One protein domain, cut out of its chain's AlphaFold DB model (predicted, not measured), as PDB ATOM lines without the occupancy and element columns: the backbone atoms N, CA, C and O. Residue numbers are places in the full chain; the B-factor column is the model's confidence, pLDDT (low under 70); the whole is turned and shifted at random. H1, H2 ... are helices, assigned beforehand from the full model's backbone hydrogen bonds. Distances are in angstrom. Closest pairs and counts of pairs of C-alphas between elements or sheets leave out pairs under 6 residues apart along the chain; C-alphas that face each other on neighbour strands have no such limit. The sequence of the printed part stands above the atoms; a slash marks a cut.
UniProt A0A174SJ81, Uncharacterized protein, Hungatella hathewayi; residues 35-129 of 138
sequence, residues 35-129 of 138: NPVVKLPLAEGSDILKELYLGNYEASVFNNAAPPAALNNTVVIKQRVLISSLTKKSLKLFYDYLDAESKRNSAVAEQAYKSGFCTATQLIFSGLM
ATOM      1  N   ASN A  35      10.183  12.686  21.455       59.06
ATOM      2  CA  ASN A  35       9.367  11.718  22.175       59.06
ATOM      3  C   ASN A  35       8.092  11.471  21.362       59.06
ATOM      4  O   ASN A  35       7.501  12.444  20.874       59.06
ATOM      5  N   PRO A  36       7.693  10.204  21.154       53.59
ATOM      6  CA  PRO A  36       6.508   9.900  20.377       53.59
ATOM      7  C   PRO A  36       5.335  10.661  20.987       53.59
ATOM      8  O   PRO A  36       4.956  10.443  22.135       53.59
ATOM      9  N   VAL A  37       4.796  11.608  20.218       52.12
ATOM     10  CA  VAL A  37       3.607  12.354  20.611       52.12
ATOM     11  C   VAL A  37       2.464  11.355  20.572       52.12
ATOM     12  O   VAL A  37       1.974  10.999  19.498       52.12
ATOM     13  N   VAL A  38       2.075  10.856  21.743       56.84
ATOM     14  CA  VAL A  38       0.884  10.025  21.884       56.84
ATOM     15  C   VAL A  38      -0.305  10.912  21.539       56.84
ATOM     16  O   VAL A  38      -0.670  11.814  22.292       56.84
ATOM     17  N   LYS A  39      -0.887  10.696  20.359       56.69
ATOM     18  CA  LYS A  39      -2.126  11.360  19.963       56.69
ATOM     19  C   LYS A  39      -3.271  10.671  20.693       56.69
ATOM     20  O   LYS A  39      -3.704   9.602  20.270       56.69
ATOM     21  N   LEU A  40      -3.735  11.261  21.791       58.34
ATOM     22  CA  LEU A  40      -4.999  10.838  22.386       58.34
ATOM     23  C   LEU A  40      -6.153  11.288  21.470       58.34
ATOM     24  O   LEU A  40      -6.129  12.424  20.989       58.34
ATOM     25  N   PRO A  41      -7.152  10.427  21.213       62.28
ATOM     26  CA  PRO A  41      -8.346  10.786  20.456       62.28
ATOM     27  C   PRO A  41      -9.244  11.673  21.325       62.28
ATOM     28  O   PRO A  41     -10.176  11.199  21.963       62.28
ATOM     29  N   LEU A  42      -8.918  12.961  21.401       61.88
ATOM     30  CA  LEU A  42      -9.638  13.937  22.212       61.88
ATOM     31  C   LEU A  42     -10.626  14.709  21.343       61.88
ATOM     32  O   LEU A  42     -10.263  15.192  20.270       61.88
ATOM     33  N   ALA A  43     -11.859  14.864  21.822       66.50
ATOM     34  CA  ALA A  43     -12.778  15.848  21.263       66.50
ATOM     35  C   ALA A  43     -12.261  17.268  21.568       66.50
ATOM     36  O   ALA A  43     -11.771  17.532  22.671       66.50
ATOM     37  N   GLU A  44     -12.358  18.184  20.601       63.78
ATOM     38  CA  GLU A  44     -11.929  19.575  20.785       63.78
ATOM     39  C   GLU A  44     -12.662  20.225  21.970       63.78
ATOM     40  O   GLU A  44     -13.887  20.195  22.055       63.78
ATOM     41  N   GLY A  45     -11.898  20.804  22.903       67.62
ATOM     42  CA  GLY A  45     -12.435  21.486  24.088       67.62
ATOM     43  C   GLY A  45     -12.817  20.577  25.264       67.62
ATOM     44  O   GLY A  45     -13.309  21.081  26.271       67.62
ATOM     45  N   SER A  46     -12.585  19.265  25.173       71.12
ATOM     46  CA  SER A  46     -12.886  18.326  26.256       71.12
ATOM     47  C   SER A  46     -11.882  18.423  27.409       71.12
ATOM     48  O   SER A  46     -10.669  18.402  27.186       71.12
ATOM     49  N   ASP A  47     -12.369  18.450  28.655       82.75
ATOM     50  CA  ASP A  47     -11.509  18.295  29.834       82.75
ATOM     51  C   ASP A  47     -11.081  16.828  29.952       82.75
ATOM     52  O   ASP A  47     -11.816  15.972  30.441       82.75
ATOM     53  N   ILE A  48      -9.880  16.542  29.453       80.69
ATOM     54  CA  ILE A  48      -9.291  15.201  29.380       80.69
ATOM     55  C   ILE A  48      -9.335  14.496  30.738       80.69
ATOM     56  O   ILE A  48      -9.614  13.301  30.802       80.69
ATOM     57  N   LEU A  49      -9.061  15.226  31.823       81.62
ATOM     58  CA  LEU A  49      -8.994  14.641  33.161       81.62
ATOM     59  C   LEU A  49     -10.379  14.254  33.660       81.62
ATOM     60  O   LEU A  49     -10.526  13.205  34.282       81.62
ATOM     61  N   LYS A  50     -11.387  15.066  33.342       83.31
ATOM     62  CA  LYS A  50     -12.779  14.750  33.644       83.31
ATOM     63  C   LYS A  50     -13.261  13.534  32.858       83.31
ATOM     64  O   LYS A  50     -13.872  12.642  33.433       83.31
ATOM     65  N   GLU A  51     -12.962  13.460  31.565       81.56
ATOM     66  CA  GLU A  51     -13.364  12.313  30.744       81.56
ATOM     67  C   GLU A  51     -12.668  11.011  31.164       81.56
ATOM     68  O   GLU A  51     -13.290   9.949  31.190       81.56
ATOM     69  N   LEU A  52     -11.384  11.091  31.531       79.88
ATOM     70  CA  LEU A  52     -10.652   9.972  32.120       79.88
ATOM     71  C   LEU A  52     -11.261   9.549  33.460       79.88
ATOM     72  O   LEU A  52     -11.449   8.358  33.688       79.88
ATOM     73  N   TYR A  53     -11.613  10.510  34.320       82.06
ATOM     74  CA  TYR A  53     -12.264  10.247  35.603       82.06
ATOM     75  C   TYR A  53     -13.631   9.564  35.442       82.06
ATOM     76  O   TYR A  53     -13.976   8.680  36.221       82.06
ATOM     77  N   LEU A  54     -14.403   9.940  34.417       81.44
ATOM     78  CA  LEU A  54     -15.694   9.318  34.106       81.44
ATOM     79  C   LEU A  54     -15.566   7.918  33.483       81.44
ATOM     80  O   LEU A  54     -16.582   7.262  33.266       81.44
ATOM     81  N   GLY A  55     -14.345   7.452  33.203       75.94
ATOM     82  CA  GLY A  55     -14.092   6.127  32.641       75.94
ATOM     83  C   GLY A  55     -14.318   6.034  31.131       75.94
ATOM     84  O   GLY A  55     -14.257   4.941  30.574       75.94
ATOM     85  N   ASN A  56     -14.509   7.159  30.428       75.44
ATOM     86  CA  ASN A  56     -14.789   7.172  28.982       75.44
ATOM     87  C   ASN A  56     -13.621   6.651  28.122       75.44
ATOM     88  O   ASN A  56     -13.793   6.380  26.935       75.44
ATOM     89  N   TYR A  57     -12.443   6.482  28.730       69.38
ATOM     90  CA  TYR A  57     -11.235   5.955  28.098       69.38
ATOM     91  C   TYR A  57     -10.609   4.784  28.877       69.38
ATOM     92  O   TYR A  57      -9.447   4.448  28.633       69.38
ATOM     93  N   GLU A  58     -11.328   4.163  29.822       66.81
ATOM     94  CA  GLU A  58     -10.800   2.998  30.543       66.81
ATOM     95  C   GLU A  58     -10.555   1.814  29.595       66.81
ATOM     96  O   GLU A  58     -11.359   1.490  28.717       66.81
ATOM     97  N   ALA A  59      -9.411   1.145  29.768       59.53
ATOM     98  CA  ALA A  59      -9.104  -0.064  29.016       59.53
ATOM     99  C   ALA A  59     -10.095  -1.180  29.380       59.53
ATOM    100  O   ALA A  59     -10.466  -1.337  30.541       59.53
ATOM    101  N   SER A  60     -10.456  -2.025  28.408       62.59
ATOM    102  CA  SER A  60     -11.479  -3.075  28.567       62.59
ATOM    103  C   SER A  60     -11.231  -4.058  29.720       62.59
ATOM    104  O   SER A  60     -12.167  -4.689  30.204       62.59
ATOM    105  N   VAL A  61      -9.983  -4.165  30.183       56.00
ATOM    106  CA  VAL A  61      -9.569  -4.945  31.359       56.00
ATOM    107  C   VAL A  61     -10.192  -4.426  32.663       56.00
ATOM    108  O   VAL A  61     -10.460  -5.227  33.558       56.00
ATOM    109  N   PHE A  62     -10.470  -3.124  32.773       55.59
ATOM    110  CA  PHE A  62     -11.012  -2.498  33.988       55.59
ATOM    111  C   PHE A  62     -12.547  -2.548  34.081       55.59
ATOM    112  O   PHE A  62     -13.094  -2.459  35.178       55.59
ATOM    113  N   ASN A  63     -13.245  -2.852  32.980       61.06
ATOM    114  CA  ASN A  63     -14.715  -2.905  32.917       61.06
ATOM    115  C   ASN A  63     -15.372  -3.958  33.837       61.06
ATOM    116  O   ASN A  63     -16.587  -3.938  34.022       61.06
ATOM    117  N   ASN A  64     -14.601  -4.886  34.412       56.34
ATOM    118  CA  ASN A  64     -15.119  -5.985  35.236       56.34
ATOM    119  C   ASN A  64     -14.954  -5.774  36.751       56.34
ATOM    120  O   ASN A  64     -15.334  -6.648  37.528       56.34
ATOM    121  N   ALA A  65     -14.426  -4.629  37.196       60.81
ATOM    122  CA  ALA A  65     -14.233  -4.321  38.616       60.81
ATOM    123  C   ALA A  65     -15.479  -3.691  39.271       60.81
ATOM    124  O   ALA A  65     -15.367  -2.838  40.153       60.81
ATOM    125  N   ALA A  66     -16.683  -4.085  38.842       62.16
ATOM    126  CA  ALA A  66     -17.899  -3.625  39.497       62.16
ATOM    127  C   ALA A  66     -17.874  -4.040  40.983       62.16
ATOM    128  O   ALA A  66     -17.444  -5.156  41.302       62.16
ATOM    129  N   PRO A  67     -18.351  -3.182  41.907       65.31
ATOM    130  CA  PRO A  67     -18.507  -3.558  43.304       65.31
ATOM    131  C   PRO A  67     -19.259  -4.892  43.422       65.31
ATOM    132  O   PRO A  67     -20.185  -5.129  42.636       65.31
ATOM    133  N   PRO A  68     -18.918  -5.756  44.397       72.88
ATOM    134  CA  PRO A  68     -19.592  -7.034  44.581       72.88
ATOM    135  C   PRO A  68     -21.114  -6.863  44.552       72.88
ATOM    136  O   PRO A  68     -21.662  -6.074  45.326       72.88
ATOM    137  N   ALA A  69     -21.806  -7.619  43.693       76.06
ATOM    138  CA  ALA A  69     -23.257  -7.504  43.497       76.06
ATOM    139  C   ALA A  69     -24.050  -7.560  44.822       76.06
ATOM    140  O   ALA A  69     -25.090  -6.921  44.967       76.06
ATOM    141  N   ALA A  70     -23.520  -8.265  45.826       78.50
ATOM    142  CA  ALA A  70     -24.070  -8.335  47.174       78.50
ATOM    143  C   ALA A  70     -24.124  -6.977  47.906       78.50
ATOM    144  O   ALA A  70     -25.116  -6.686  48.583       78.50
ATOM    145  N   LEU A  71     -23.099  -6.130  47.765       80.75
ATOM    146  CA  LEU A  71     -23.071  -4.799  48.382       80.75
ATOM    147  C   LEU A  71     -24.114  -3.887  47.731       80.75
ATOM    148  O   LEU A  71     -24.911  -3.272  48.439       80.75
ATOM    149  N   ASN A  72     -24.191  -3.897  46.397       82.50
ATOM    150  CA  ASN A  72     -25.201  -3.138  45.653       82.50
ATOM    151  C   ASN A  72     -26.622  -3.559  46.045       82.50
ATOM    152  O   ASN A  72     -27.458  -2.714  46.364       82.50
ATOM    153  N   ASN A  73     -26.885  -4.865  46.118       87.12
ATOM    154  CA  ASN A  73     -28.186  -5.384  46.535       87.12
ATOM    155  C   ASN A  73     -28.548  -4.953  47.963       87.12
ATOM    156  O   ASN A  73     -29.692  -4.583  48.229       87.12
ATOM    157  N   THR A  74     -27.576  -4.955  48.878       91.12
ATOM    158  CA  THR A  74     -27.791  -4.527  50.267       91.12
ATOM    159  C   THR A  74     -28.186  -3.054  50.339       91.12
ATOM    160  O   THR A  74     -29.167  -2.719  51.008       91.12
ATOM    161  N   VAL A  75     -27.476  -2.180  49.619       89.56
ATOM    162  CA  VAL A  75     -27.794  -0.744  49.553       89.56
ATOM    163  C   VAL A  75     -29.204  -0.529  49.009       89.56
ATOM    164  O   VAL A  75     -30.001   0.164  49.642       89.56
ATOM    165  N   VAL A  76     -29.559  -1.193  47.903       89.56
ATOM    166  CA  VAL A  76     -30.890  -1.086  47.281       89.56
ATOM    167  C   VAL A  76     -32.002  -1.512  48.243       89.56
ATOM    168  O   VAL A  76     -33.022  -0.828  48.361       89.56
ATOM    169  N   ILE A  77     -31.818  -2.621  48.967       94.25
ATOM    170  CA  ILE A  77     -32.806  -3.104  49.941       94.25
ATOM    171  C   ILE A  77     -32.981  -2.087  51.075       94.25
ATOM    172  O   ILE A  77     -34.111  -1.726  51.404       94.25
ATOM    173  N   LYS A  78     -31.881  -1.596  51.660       94.12
ATOM    174  CA  LYS A  78     -31.935  -0.626  52.765       94.12
ATOM    175  C   LYS A  78     -32.568   0.694  52.328       94.12
ATOM    176  O   LYS A  78     -33.418   1.220  53.045       94.12
ATOM    177  N   GLN A  79     -32.232   1.178  51.136       92.56
ATOM    178  CA  GLN A  79     -32.828   2.382  50.563       92.56
ATOM    179  C   GLN A  79     -34.344   2.226  50.372       92.56
ATOM    180  O   GLN A  79     -35.102   3.127  50.724       92.56
ATOM    181  N   ARG A  80     -34.814   1.071  49.878       93.56
ATOM    182  CA  ARG A  80     -36.249   0.810  49.682       93.56
ATOM    183  C   ARG A  80     -37.033   0.813  50.995       93.56
ATOM    184  O   ARG A  80     -38.140   1.350  51.041       93.56
ATOM    185  N   VAL A  81     -36.458   0.240  52.055       95.69
ATOM    186  CA  VAL A  81     -37.062   0.259  53.398       95.69
ATOM    187  C   VAL A  81     -37.153   1.693  53.923       95.69
ATOM    188  O   VAL A  81     -38.206   2.089  54.415       95.69
ATOM    189  N   LEU A  82     -36.088   2.485  53.758       93.25
ATOM    190  CA  LEU A  82     -36.056   3.887  54.176       93.25
ATOM    191  C   LEU A  82     -37.078   4.744  53.415       93.25
ATOM    192  O   LEU A  82     -37.818   5.503  54.023       93.25
ATOM    193  N   ILE A  83     -37.168   4.606  52.092       94.06
ATOM    194  CA  ILE A  83     -38.138   5.357  51.279       94.06
ATOM    195  C   ILE A  83     -39.576   5.041  51.709       94.06
ATOM    196  O   ILE A  83     -40.397   5.948  51.817       94.06
ATOM    197  N   SER A  84     -39.867   3.769  51.990       93.31
ATOM    198  CA  SER A  84     -41.207   3.317  52.391       93.31
ATOM    199  C   SER A  84     -41.652   3.848  53.758       93.31
ATOM    200  O   SER A  84     -42.850   3.879  54.025       93.31
ATOM    201  N   SER A  85     -40.724   4.262  54.628       94.12
ATOM    202  CA  SER A  85     -41.041   4.787  55.964       94.12
ATOM    203  C   SER A  85     -41.191   6.313  56.016       94.12
ATOM    204  O   SER A  85     -41.616   6.855  57.036       94.12
ATOM    205  N   LEU A  86     -40.862   7.022  54.930       94.50
ATOM    206  CA  LEU A  86     -40.844   8.483  54.886       94.50
ATOM    207  C   LEU A  86     -42.161   9.075  54.364       94.50
ATOM    208  O   LEU A  86     -42.789   8.585  53.429       94.50
ATOM    209  N   THR A  87     -42.546  10.225  54.921       95.31
ATOM    210  CA  THR A  87     -43.630  11.059  54.374       95.31
ATOM    211  C   THR A  87     -43.204  11.739  53.065       95.31
ATOM    212  O   THR A  87     -42.015  11.934  52.818       95.31
ATOM    213  N   LYS A  88     -44.153  12.213  52.245       92.75
ATOM    214  CA  LYS A  88     -43.840  12.903  50.971       92.75
ATOM    215  C   LYS A  88     -42.912  14.118  51.136       92.75
ATOM    216  O   LYS A  88     -42.042  14.342  50.300       92.75
ATOM    217  N   LYS A  89     -43.079  14.899  52.212       94.38
ATOM    218  CA  LYS A  89     -42.248  16.087  52.480       94.38
ATOM    219  C   LYS A  89     -40.820  15.697  52.867       94.38
ATOM    220  O   LYS A  89     -39.874  16.268  52.334       94.38
ATOM    221  N   SER A  90     -40.667  14.723  53.764       93.94
ATOM    222  CA  SER A  90     -39.348  14.223  54.173       93.94
ATOM    223  C   SER A  90     -38.637  13.496  53.034       93.94
ATOM    224  O   SER A  90     -37.428  13.621  52.907       93.94
ATOM    225  N   LEU A  91     -39.384  12.806  52.166       94.38
ATOM    226  CA  LEU A  91     -38.847  12.160  50.972       94.38
ATOM    227  C   LEU A  91     -38.207  13.178  50.016       94.38
ATOM    228  O   LEU A  91     -37.106  12.947  49.531       94.38
ATOM    229  N   LYS A  92     -38.866  14.322  49.780       95.06
ATOM    230  CA  LYS A  92     -38.306  15.389  48.937       95.06
ATOM    231  C   LYS A  92     -36.994  15.932  49.511       95.06
ATOM    232  O   LYS A  92     -35.993  15.942  48.811       95.06
ATOM    233  N   LEU A  93     -36.991  16.309  50.793       95.94
ATOM    234  CA  LEU A  93     -35.785  16.814  51.464       95.94
ATOM    235  C   LEU A  93     -34.649  15.783  51.471       95.94
ATOM    236  O   LEU A  93     -33.488  16.147  51.335       95.94
ATOM    237  N   PHE A  94     -34.987  14.500  51.612       94.00
ATOM    238  CA  PHE A  94     -34.018  13.413  51.555       94.00
ATOM    239  C   PHE A  94     -33.358  13.302  50.175       94.00
ATOM    240  O   PHE A  94     -32.139  13.181  50.103       94.00
ATOM    241  N   TYR A  95     -34.125  13.394  49.084       94.25
ATOM    242  CA  TYR A  95     -33.547  13.392  47.738       94.25
ATOM    243  C   TYR A  95     -32.727  14.647  47.439       94.25
ATOM    244  O   TYR A  95     -31.653  14.519  46.861       94.25
ATOM    245  N   ASP A  96     -33.182  15.825  47.872       95.94
ATOM    246  CA  ASP A  96     -32.416  17.070  47.726       95.94
ATOM    247  C   ASP A  96     -31.062  16.965  48.459       95.94
ATOM    248  O   ASP A  96     -30.021  17.352  47.926       95.94
ATOM    249  N   TYR A  97     -31.056  16.375  49.662       95.69
ATOM    250  CA  TYR A  97     -29.835  16.076  50.411       95.69
ATOM    251  C   TYR A  97     -28.928  15.083  49.669       95.69
ATOM    252  O   TYR A  97     -27.738  15.352  49.522       95.69
ATOM    253  N   LEU A  98     -29.469  13.959  49.182       94.00
ATOM    254  CA  LEU A  98     -28.685  12.944  48.468       94.00
ATOM    255  C   LEU A  98     -28.053  13.493  47.183       94.00
ATOM    256  O   LEU A  98     -26.909  13.164  46.884       94.00
ATOM    257  N   ASP A  99     -28.774  14.330  46.436       94.88
ATOM    258  CA  ASP A  99     -28.250  14.990  45.237       94.88
ATOM    259  C   ASP A  99     -27.093  15.941  45.584       94.88
ATOM    260  O   ASP A  99     -26.027  15.883  44.966       94.88
ATOM    261  N   ALA A 100     -27.258  16.765  46.624       96.69
ATOM    262  CA  ALA A 100     -26.201  17.653  47.098       96.69
ATOM    263  C   ALA A 100     -24.971  16.874  47.599       96.69
ATOM    264  O   ALA A 100     -23.833  17.229  47.277       96.69
ATOM    265  N   GLU A 101     -25.185  15.793  48.355       95.75
ATOM    266  CA  GLU A 101     -24.113  14.927  48.841       95.75
ATOM    267  C   GLU A 101     -23.380  14.247  47.680       95.75
ATOM    268  O   GLU A 101     -22.149  14.273  47.632       95.75
ATOM    269  N   SER A 102     -24.122  13.695  46.715       92.50
ATOM    270  CA  SER A 102     -23.563  13.048  45.529       92.50
ATOM    271  C   SER A 102     -22.696  14.017  44.729       92.50
ATOM    272  O   SER A 102     -21.544  13.693  44.451       92.50
ATOM    273  N   LYS A 103     -23.187  15.231  44.451       93.75
ATOM    274  CA  LYS A 103     -22.415  16.277  43.758       93.75
ATOM    275  C   LYS A 103     -21.121  16.617  44.491       93.75
ATOM    276  O   LYS A 103     -20.065  16.691  43.865       93.75
ATOM    277  N   ARG A 104     -21.183  16.787  45.817       95.12
ATOM    278  CA  ARG A 104     -19.996  17.063  46.635       95.12
ATOM    279  C   ARG A 104     -19.003  15.906  46.579       95.12
ATOM    280  O   ARG A 104     -17.816  16.145  46.378       95.12
ATOM    281  N   ASN A 105     -19.469  14.671  46.758       90.44
ATOM    282  CA  ASN A 105     -18.611  13.488  46.766       90.44
ATOM    283  C   ASN A 105     -17.941  13.284  45.397       90.44
ATOM    284  O   ASN A 105     -16.739  13.034  45.347       90.44
ATOM    285  N   SER A 106     -18.680  13.474  44.300       87.69
ATOM    286  CA  SER A 106     -18.132  13.430  42.941       87.69
ATOM    287  C   SER A 106     -17.062  14.497  42.713       87.69
ATOM    288  O   SER A 106     -16.000  14.169  42.197       87.69
ATOM    289  N   ALA A 107     -17.287  15.742  43.148       89.06
ATOM    290  CA  ALA A 107     -16.301  16.814  43.000       89.06
ATOM    291  C   ALA A 107     -15.005  16.540  43.788       89.06
ATOM    292  O   ALA A 107     -13.906  16.776  43.287       89.06
ATOM    293  N   VAL A 108     -15.116  16.002  45.010       90.00
ATOM    294  CA  VAL A 108     -13.947  15.611  45.820       90.00
ATOM    295  C   VAL A 108     -13.165  14.483  45.148       90.00
ATOM    296  O   VAL A 108     -11.937  14.536  45.092       90.00
ATOM    297  N   ALA A 109     -13.861  13.474  44.624       86.12
ATOM    298  CA  ALA A 109     -13.231  12.357  43.931       86.12
ATOM    299  C   ALA A 109     -12.543  12.798  42.624       86.12
ATOM    300  O   ALA A 109     -11.404  12.402  42.381       86.12
ATOM    301  N   GLU A 110     -13.164  13.684  41.841       87.50
ATOM    302  CA  GLU A 110     -12.566  14.280  40.638       87.50
ATOM    303  C   GLU A 110     -11.289  15.072  40.976       87.50
ATOM    304  O   GLU A 110     -10.252  14.918  40.324       87.50
ATOM    305  N   GLN A 111     -11.313  15.868  42.050       85.69
ATOM    306  CA  GLN A 111     -10.134  16.602  42.514       85.69
ATOM    307  C   GLN A 111      -9.010  15.665  42.977       85.69
ATOM    308  O   GLN A 111      -7.839  15.902  42.659       85.69
ATOM    309  N   ALA A 112      -9.345  14.608  43.721       83.56
ATOM    310  CA  ALA A 112      -8.376  13.612  44.163       83.56
ATOM    311  C   ALA A 112      -7.729  12.899  42.965       83.56
ATOM    312  O   ALA A 112      -6.505  12.759  42.928       83.56
ATOM    313  N   TYR A 113      -8.527  12.534  41.956       88.38
ATOM    314  CA  TYR A 113      -8.041  11.950  40.709       88.38
ATOM    315  C   TYR A 113      -7.080  12.894  39.978       88.38
ATOM    316  O   TYR A 113      -5.957  12.505  39.661       88.38
ATOM    317  N   LYS A 114      -7.472  14.162  39.786       85.50
ATOM    318  CA  LYS A 114      -6.622  15.190  39.166       85.50
ATOM    319  C   LYS A 114      -5.287  15.345  39.896       85.50
ATOM    320  O   LYS A 114      -4.237  15.362  39.258       85.50
ATOM    321  N   SER A 115      -5.320  15.431  41.224       81.69
ATOM    322  CA  SER A 115      -4.112  15.531  42.051       81.69
ATOM    323  C   SER A 115      -3.207  14.303  41.893       81.69
ATOM    324  O   SER A 115      -2.004  14.441  41.660       81.69
ATOM    325  N   GLY A 116      -3.787  13.100  41.945       82.81
ATOM    326  CA  GLY A 116      -3.066  11.842  41.757       82.81
ATOM    327  C   GLY A 116      -2.432  11.723  40.372       82.81
ATOM    328  O   GLY A 116      -1.252  11.394  40.271       82.81
ATOM    329  N   PHE A 117      -3.169  12.067  39.313       86.19
ATOM    330  CA  PHE A 117      -2.659  12.068  37.941       86.19
ATOM    331  C   PHE A 117      -1.496  13.051  37.762       86.19
ATOM    332  O   PHE A 117      -0.453  12.685  37.213       86.19
ATOM    333  N   CYS A 118      -1.640  14.286  38.258       80.75
ATOM    334  CA  CYS A 118      -0.566  15.279  38.220       80.75
ATOM    335  C   CYS A 118       0.674  14.787  38.974       80.75
ATOM    336  O   CYS A 118       1.782  14.895  38.457       80.75
ATOM    337  N   THR A 119       0.486  14.199  40.157       75.50
ATOM    338  CA  THR A 119       1.578  13.662  40.981       75.50
ATOM    339  C   THR A 119       2.293  12.511  40.273       75.50
ATOM    340  O   THR A 119       3.515  12.518  40.171       75.50
ATOM    341  N   ALA A 120       1.555  11.542  39.727       79.56
ATOM    342  CA  ALA A 120       2.128  10.425  38.975       79.56
ATOM    343  C   ALA A 120       2.909  10.911  37.745       79.56
ATOM    344  O   ALA A 120       4.025  10.462  37.499       79.56
ATOM    345  N   THR A 121       2.352  11.877  37.012       83.75
ATOM    346  CA  THR A 121       3.015  12.499  35.861       83.75
ATOM    347  C   THR A 121       4.315  13.186  36.278       83.75
ATOM    348  O   THR A 121       5.346  12.970  35.648       83.75
ATOM    349  N   GLN A 122       4.293  13.965  37.365       74.38
ATOM    350  CA  GLN A 122       5.492  14.594  37.919       74.38
ATOM    351  C   GLN A 122       6.542  13.553  38.302       74.38
ATOM    352  O   GLN A 122       7.681  13.697  37.892       74.38
ATOM    353  N   LEU A 123       6.167  12.475  38.998       73.00
ATOM    354  CA  LEU A 123       7.092  11.399  39.362       73.00
ATOM    355  C   LEU A 123       7.707  10.705  38.139       73.00
ATOM    356  O   LEU A 123       8.898  10.411  38.152       73.00
ATOM    357  N   ILE A 124       6.929  10.477  37.074       75.19
ATOM    358  CA  ILE A 124       7.446   9.927  35.811       75.19
ATOM    359  C   ILE A 124       8.480  10.881  35.211       75.19
ATOM    360  O   ILE A 124       9.587  10.454  34.897       75.19
ATOM    361  N   PHE A 125       8.158  12.170  35.087       72.81
ATOM    362  CA  PHE A 125       9.110  13.148  34.561       72.81
ATOM    363  C   PHE A 125      10.335  13.309  35.464       72.81
ATOM    364  O   PHE A 125      11.441  13.373  34.950       72.81
ATOM    365  N   SER A 126      10.176  13.297  36.786       69.94
ATOM    366  CA  SER A 126      11.285  13.346  37.742       69.94
ATOM    367  C   SER A 126      12.158  12.091  37.708       69.94
ATOM    368  O   SER A 126      13.347  12.197  37.958       69.94
ATOM    369  N   GLY A 127      11.615  10.916  37.379       65.88
ATOM    370  CA  GLY A 127      12.404   9.697  37.156       65.88
ATOM    371  C   GLY A 127      13.123   9.665  35.802       65.88
ATOM    372  O   GLY A 127      14.059   8.892  35.622       65.88
ATOM    373  N   LEU A 128      12.688  10.501  34.854       58.44
ATOM    374  CA  LEU A 128      13.323  10.714  33.548       58.44
ATOM    375  C   LEU A 128      14.290  11.911  33.543       58.44
ATOM    376  O   LEU A 128      15.044  12.074  32.585       58.44
ATOM    377  N   MET A 129      14.258  12.748  34.581       50.91
ATOM    378  CA  MET A 129      15.147  13.890  34.783       50.91
ATOM    379  C   MET A 129      16.235  13.481  35.780       50.91
ATOM    380  O   MET A 129      15.939  13.060  36.895       50.91
TER     381      MET A 129
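Overview. This is residues 35 to 129 of the 138 residues of an uncharacterized protein of Hungatella hathewayi (UniProt A0A174SJ81). One very long helix, H3, makes the whole length of an open, thinly packed frame; H2 folds back from its beginning as the second arm of a V, and the short helix H1 packs on H3 near its middle. A loose stretch, residues 54 to 68, bridges from H1 to the far end of H2, leaving an empty space between the two arms. The 95 printed residues hold three named helices, in the order H1, H2, H3, and no named strand: the class is all helix. The whole is extended, with a radius of gyration of the C-alphas of 19.6 A, and spans 62 by 27 by 26 A.

Arrangement. After residues 35 to 47, H1, residues 48 to 53, touches H3, residues 88 to 128, which meets it with residues 110 to 114 alone. Their closest C-alphas, those of Tyr 53 and Glu 110, are 6.5 A apart. They run opposite ways at a steep tilt of 60 degrees. H2, residues 69 to 85, is apart from H1. H2 and H3 are close but not clearly touching, the closest C-alphas being those of Ile 83 and Leu 91 at 6.8 A. They run opposite ways at a shallow tilt of 29 degrees. In H1, H2 and H3 every O i to N i+4 pair is within hydrogen-bond range.

Along the chain. H1 begins at C-alpha 48, (-9.291, 15.201, 29.380), and has 6 residues. H2 measures 25.0 A from C-alpha 69 to C-alpha 85. H3 measures 59.8 A, from C-alpha 88 at (-43.840, 12.903, 50.971) to C-alpha 128 at (13.323, 10.714, 33.548).

Size, cuts and confidence. The C-alphas farthest apart, those of Thr 87 and Met 129, are 62.0 A apart. The printed part has no cut. The link from H1 to H2 is long and that from H2 to H3 tight. Residues 35 to 45, 57 to 67 and 126 to 129 have pLDDT under 70.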